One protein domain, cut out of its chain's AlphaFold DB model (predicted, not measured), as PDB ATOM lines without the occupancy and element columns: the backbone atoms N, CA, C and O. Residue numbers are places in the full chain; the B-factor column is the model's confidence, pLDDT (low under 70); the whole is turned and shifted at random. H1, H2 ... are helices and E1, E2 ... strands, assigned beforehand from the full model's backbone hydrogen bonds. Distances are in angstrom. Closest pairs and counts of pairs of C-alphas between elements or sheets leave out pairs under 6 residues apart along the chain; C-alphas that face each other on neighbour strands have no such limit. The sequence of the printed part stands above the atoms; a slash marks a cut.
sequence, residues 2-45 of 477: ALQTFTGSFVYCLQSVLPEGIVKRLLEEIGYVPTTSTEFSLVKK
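Overview. This is residues 2 to 45 of the 477 residues of the protein "uncharacterized protein LOC110090661" of Pogona vitticeps (central bearded dragon) (UniProt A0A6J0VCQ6). A small antiparallel sheet, E1, E3, E2, has H2 over one face, while H1 stands off one end. Mixed in class, the printed part has 44 residues, two named helices and three named strands, in the order E1, H1, H2, E2, E3. It is compact, radius of gyration of the C-alphas 9.7 A, spanning 26 by 17 by 15 A.

Arrangement. Begin at E1, residues 2 to 4; N 3 is 2.8 A from O 40 of E3, residues 39 to 42. E2, residues 32 to 34, forms a hairpin with E3; N 33 and O 41 are within hydrogen-bond range, 2.9 A. H2, residues 20 to 29, is on the sheet, over E2, its height 8.8 A. H1, residues 8 to 15, is close to H2 but not clearly touching; their closest C-alphas, 14 and 23, are 7.0 A apart. E1, H1 H2, E2 form a split strand-helix-strand unit, E3 between its strands, with a right-handed crossover. Every O i to N i+4 pair is within range in H1, 5 of 6 in H2.

Along the chain. Find C-alpha 2 at (-18.546, 23.775, -20.912); E3 ends at C-alpha 42, (-21.140, 18.268, -21.885). H2 is 14.2 A long.

Size, cuts and confidence. The printed part has no cut, its links are tight, and no printed residue is under 70.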
ATOM      1  N   ALA A   2     -19.941  24.031 -21.266       89.12
ATOM      2  CA  ALA A   2     -18.546  23.775 -20.912       89.12
ATOM      3  C   ALA A   2     -18.303  24.083 -19.428       89.12
ATOM      4  O   ALA A   2     -18.952  24.962 -18.862       89.12
ATOM      5  N   LEU A   3     -17.384  23.336 -18.821       93.00
ATOM      6  CA  LEU A   3     -16.945  23.434 -17.436       93.00
ATOM      7  C   LEU A   3     -15.438  23.711 -17.430       93.00
ATOM      8  O   LEU A   3     -14.666  22.945 -18.006       93.00
ATOM      9  N   GLN A   4     -15.030  24.805 -16.790       94.31
ATOM     10  CA  GLN A   4     -13.645  25.275 -16.766       94.31
ATOM     11  C   GLN A   4     -12.939  24.815 -15.487       94.31
ATOM     12  O   GLN A   4     -13.319  25.209 -14.383       94.31
ATOM     13  N   THR A   5     -11.900  23.990 -15.628       92.56
ATOM     14  CA  THR A   5     -11.219  23.348 -14.489       92.56
ATOM     15  C   THR A   5     -10.267  24.285 -13.749       92.56
ATOM     16  O   THR A   5      -9.987  24.072 -12.578       92.56
ATOM     17  N   PHE A   6      -9.835  25.371 -14.395       90.62
ATOM     18  CA  PHE A   6      -9.026  26.431 -13.784       90.62
ATOM     19  C   PHE A   6      -9.835  27.391 -12.886       90.62
ATOM     20  O   PHE A   6      -9.282  28.350 -12.348       90.62
ATOM     21  N   THR A   7     -11.147  27.177 -12.734       93.25
ATOM     22  CA  THR A   7     -11.980  27.988 -11.834       93.25
ATOM     23  C   THR A   7     -11.687  27.652 -10.375       93.25
ATOM     24  O   THR A   7     -11.525  26.485 -10.022       93.25
ATOM     25  N   GLY A   8     -11.657  28.669  -9.506       91.44
ATOM     26  CA  GLY A   8     -11.277  28.506  -8.097       91.44
ATOM     27  C   GLY A   8     -12.034  27.377  -7.394       91.44
ATOM     28  O   GLY A   8     -11.407  26.513  -6.794       91.44
ATOM     29  N   SER A   9     -13.360  27.313  -7.538       91.81
ATOM     30  CA  SER A   9     -14.181  26.257  -6.929       91.81
ATOM     31  C   SER A   9     -13.851  24.850  -7.444       91.81
ATOM     32  O   SER A   9     -13.936  23.893  -6.684       91.81
ATOM     33  N   PHE A  10     -13.446  24.692  -8.708       93.56
ATOM     34  CA  PHE A  10     -13.049  23.387  -9.246       93.56
ATOM     35  C   PHE A  10     -11.677  22.953  -8.706       93.56
ATOM     36  O   PHE A  10     -11.507  21.808  -8.279       93.56
ATOM     37  N   VAL A  11     -10.715  23.879  -8.658       93.81
ATOM     38  CA  VAL A  11      -9.377  23.620  -8.107       93.81
ATOM     39  C   VAL A  11      -9.460  23.313  -6.605       93.81
ATOM     40  O   VAL A  11      -8.969  22.278  -6.160       93.81
ATOM     41  N   TYR A  12     -10.121  24.175  -5.825       95.06
ATOM     42  CA  TYR A  12     -10.168  24.080  -4.362       95.06
ATOM     43  C   TYR A  12     -11.112  23.002  -3.819       95.06
ATOM     44  O   TYR A  12     -10.838  22.504  -2.728       95.06
ATOM     45  N   CYS A  13     -12.180  22.620  -4.532       92.06
ATOM     46  CA  CYS A  13     -13.164  21.650  -4.025       92.06
ATOM     47  C   CYS A  13     -13.122  20.271  -4.707       92.06
ATOM     48  O   CYS A  13     -13.752  19.349  -4.195       92.06
ATOM     49  N   LEU A  14     -12.426  20.108  -5.842       91.62
ATOM     50  CA  LEU A  14     -12.308  18.815  -6.535       91.62
ATOM     51  C   LEU A  14     -10.848  18.389  -6.724       91.62
ATOM     52  O   LEU A  14     -10.464  17.335  -6.226       91.62
ATOM     53  N   GLN A  15     -10.016  19.188  -7.402       91.12
ATOM     54  CA  GLN A  15      -8.624  18.790  -7.700       91.12
ATOM     55  C   GLN A  15      -7.722  18.709  -6.457       91.12
ATOM     56  O   GLN A  15      -6.722  17.997  -6.467       91.12
ATOM     57  N   SER A  16      -8.077  19.422  -5.389       93.62
ATOM     58  CA  SER A  16      -7.409  19.399  -4.083       93.62
ATOM     59  C   SER A  16      -7.563  18.079  -3.315       93.62
ATOM     60  O   SER A  16      -6.719  17.764  -2.480       93.62
ATOM     61  N   VAL A  17      -8.644  17.330  -3.569       92.88
ATOM     62  CA  VAL A  17      -9.085  16.185  -2.747       92.88
ATOM     63  C   VAL A  17      -9.319  14.897  -3.540       92.88
ATOM     64  O   VAL A  17      -9.305  13.815  -2.958       92.88
ATOM     65  N   LEU A  18      -9.503  14.979  -4.861       92.44
ATOM     66  CA  LEU A  18      -9.705  13.829  -5.742       92.44
ATOM     67  C   LEU A  18      -8.594  13.752  -6.804       92.44
ATOM     68  O   LEU A  18      -8.347  14.740  -7.499       92.44
ATOM     69  N   PRO A  19      -7.967  12.576  -7.017       94.31
ATOM     70  CA  PRO A  19      -7.025  12.380  -8.116       94.31
ATOM     71  C   PRO A  19      -7.663  12.677  -9.480       94.31
ATOM     72  O   PRO A  19      -8.835  12.369  -9.705       94.31
ATOM     73  N   GLU A  20      -6.881  13.191 -10.431       92.12
ATOM     74  CA  GLU A  20      -7.370  13.599 -11.761       92.12
ATOM     75  C   GLU A  20      -8.156  12.483 -12.479       92.12
ATOM     76  O   GLU A  20      -9.235  12.720 -13.018       92.12
ATOM     77  N   GLY A  21      -7.676  11.234 -12.410       93.44
ATOM     78  CA  GLY A  21      -8.346  10.056 -12.981       93.44
ATOM     79  C   GLY A  21      -9.630   9.604 -12.262       93.44
ATOM     80  O   GLY A  21     -10.308   8.689 -12.738       93.44
ATOM     81  N   ILE A  22      -9.971  10.213 -11.123       94.12
ATOM     82  CA  ILE A  22     -11.276  10.089 -10.454       94.12
ATOM     83  C   ILE A  22     -12.175  11.250 -10.884       94.12
ATOM     84  O   ILE A  22     -13.270  10.997 -11.379       94.12
ATOM     85  N   VAL A  23     -11.684  12.496 -10.813       94.12
ATOM     86  CA  VAL A  23     -12.413  13.696 -11.276       94.12
ATOM     87  C   VAL A  23     -12.876  13.530 -12.726       94.12
ATOM     88  O   VAL A  23     -14.044  13.750 -13.033       94.12
ATOM     89  N   LYS A  24     -11.987  13.067 -13.613       94.00
ATOM     90  CA  LYS A  24     -12.306  12.799 -15.018       94.00
ATOM     91  C   LYS A  24     -13.423  11.764 -15.180       94.00
ATOM     92  O   LYS A  24     -14.338  12.010 -15.954       94.00
ATOM     93  N   ARG A  25     -13.375  10.640 -14.453       93.38
ATOM     94  CA  ARG A  25     -14.393   9.577 -14.565       93.38
ATOM     95  C   ARG A  25     -15.750  10.008 -14.017       93.38
ATOM     96  O   ARG A  25     -16.752   9.750 -14.668       93.38
ATOM     97  N   LEU A  26     -15.766  10.725 -12.893       92.88
ATOM     98  CA  LEU A  26     -16.976  11.322 -12.319       92.88
ATOM     99  C   LEU A  26     -17.638  12.280 -13.323       92.88
ATOM    100  O   LEU A  26     -18.844  12.216 -13.543       92.88
ATOM    101  N   LEU A  27     -16.844  13.127 -13.990       93.25
ATOM    102  CA  LEU A  27     -17.330  14.021 -15.044       93.25
ATOM    103  C   LEU A  27     -17.827  13.260 -16.285       93.25
ATOM    104  O   LEU A  27     -18.899  13.586 -16.796       93.25
ATOM    105  N   GLU A  28     -17.105  12.235 -16.744       92.69
ATOM    106  CA  GLU A  28     -17.503  11.400 -17.889       92.69
ATOM    107  C   GLU A  28     -18.818  10.645 -17.627       92.69
ATOM    108  O   GLU A  28     -19.667  10.566 -18.517       92.69
ATOM    109  N   GLU A  29     -19.031  10.170 -16.397       89.94
ATOM    110  CA  GLU A  29     -20.275   9.538 -15.945       89.94
ATOM    111  C   GLU A  29     -21.464  10.510 -16.002       89.94
ATOM    112  O   GLU A  29     -22.497  10.174 -16.594       89.94
ATOM    113  N   ILE A  30     -21.289  11.755 -15.534       92.19
ATOM    114  CA  ILE A  30     -22.297  12.820 -15.706       92.19
ATOM    115  C   ILE A  30     -22.301  13.474 -17.106       92.19
ATOM    116  O   ILE A  30     -22.959  14.493 -17.326       92.19
ATOM    117  N   GLY A  31     -21.611  12.873 -18.082       92.12
ATOM    118  CA  GLY A  31     -21.687  13.204 -19.508       92.12
ATOM    119  C   GLY A  31     -20.747  14.307 -20.011       92.12
ATOM    120  O   GLY A  31     -20.844  14.705 -21.180       92.12
ATOM    121  N   TYR A  32     -19.839  14.790 -19.163       94.94
ATOM    122  CA  TYR A  32     -18.795  15.760 -19.492       94.94
ATOM    123  C   TYR A  32     -17.508  15.060 -19.946       94.94
ATOM    124  O   TYR A  32     -16.881  14.330 -19.189       94.94
ATOM    125  N   VAL A  33     -17.066  15.335 -21.172       93.94
ATOM    126  CA  VAL A  33     -15.836  14.776 -21.758       93.94
ATOM    127  C   VAL A  33     -14.761  15.871 -21.797       93.94
ATOM    128  O   VAL A  33     -15.090  17.003 -22.170       93.94
ATOM    129  N   PRO A  34     -13.490  15.594 -21.443       93.75
ATOM    130  CA  PRO A  34     -12.420  16.583 -21.566       93.75
ATOM    131  C   PRO A  34     -12.223  16.977 -23.035       93.75
ATOM    132  O   PRO A  34     -12.010  16.124 -23.896       93.75
ATOM    133  N   THR A  35     -12.301  18.277 -23.316       92.81
ATOM    134  CA  THR A  35     -12.154  18.854 -24.665       92.81
ATOM    135  C   THR A  35     -10.851  19.629 -24.847       92.81
ATOM    136  O   THR A  35     -10.357  19.734 -25.966       92.81
ATOM    137  N   THR A  36     -10.264  20.122 -23.757       90.94
ATOM    138  CA  THR A  36      -8.909  20.689 -23.705       90.94
ATOM    139  C   THR A  36      -8.222  20.223 -22.414       90.94
ATOM    140  O   THR A  36      -8.807  19.474 -21.632       90.94
ATOM    141  N   SER A  37      -6.993  20.675 -22.150       88.19
ATOM    142  CA  SER A  37      -6.325  20.463 -20.855       88.19
ATOM    143  C   SER A  37      -6.993  21.193 -19.679       88.19
ATOM    144  O   SER A  37      -6.690  20.888 -18.529       88.19
ATOM    145  N   THR A  38      -7.883  22.157 -19.943       90.75
ATOM    146  CA  THR A  38      -8.486  23.029 -18.921       90.75
ATOM    147  C   THR A  38     -10.015  23.126 -18.995       90.75
ATOM    148  O   THR A  38     -10.627  23.836 -18.193       90.75
ATOM    149  N   GLU A  39     -10.658  22.423 -19.934       94.44
ATOM    150  CA  GLU A  39     -12.103  22.496 -20.170       94.44
ATOM    151  C   GLU A  39     -12.722  21.134 -20.508       94.44
ATOM    152  O   GLU A  39     -12.258  20.413 -21.397       94.44
ATOM    153  N   PHE A  40     -13.839  20.830 -19.849       95.00
ATOM    154  CA  PHE A  40     -14.702  19.686 -20.142       95.00
ATOM    155  C   PHE A  40     -15.997  20.167 -20.801       95.00
ATOM    156  O   PHE A  40     -16.643  21.091 -20.309       95.00
ATOM    157  N   SER A  41     -16.433  19.505 -21.869       95.00
ATOM    158  CA  SER A  41     -17.696  19.809 -22.547       95.00
ATOM    159  C   SER A  41     -18.749  18.742 -22.264       95.00
ATOM    160  O   SER A  41     -18.470  17.549 -22.334       95.00
ATOM    161  N   LEU A  42     -19.986  19.163 -21.992       94.12
ATOM    162  CA  LEU A  42     -21.140  18.268 -21.885       94.12
ATOM    163  C   LEU A  42     -21.474  17.698 -23.275       94.12
ATOM    164  O   LEU A  42     -22.086  18.394 -24.090       94.12
ATOM    165  N   VAL A  43     -21.065  16.452 -23.531       91.50
ATOM    166  CA  VAL A  43     -21.273  15.738 -24.805       91.50
ATOM    167  C   VAL A  43     -22.484  14.809 -24.716       91.50
ATOM    168  O   VAL A  43     -23.330  14.815 -25.610       91.50
ATOM    169  N   LYS A  44     -22.622  14.053 -23.619       88.44
ATOM    170  CA  LYS A  44     -23.843  13.294 -23.318       88.44
ATOM    171  C   LYS A  44     -24.746  14.165 -22.450       88.44
ATOM    172  O   LYS A  44     -24.399  14.484 -21.320       88.44
ATOM    173  N   LYS A  45     -25.943  14.496 -22.935       86.31
ATOM    174  CA  LYS A  45     -27.008  14.972 -22.047       86.31
ATOM    175  C   LYS A  45     -27.594  13.759 -21.319       86.31
ATOM    176  O   LYS A  45     -28.179  12.902 -21.978       86.31
TER     177      LYS A  45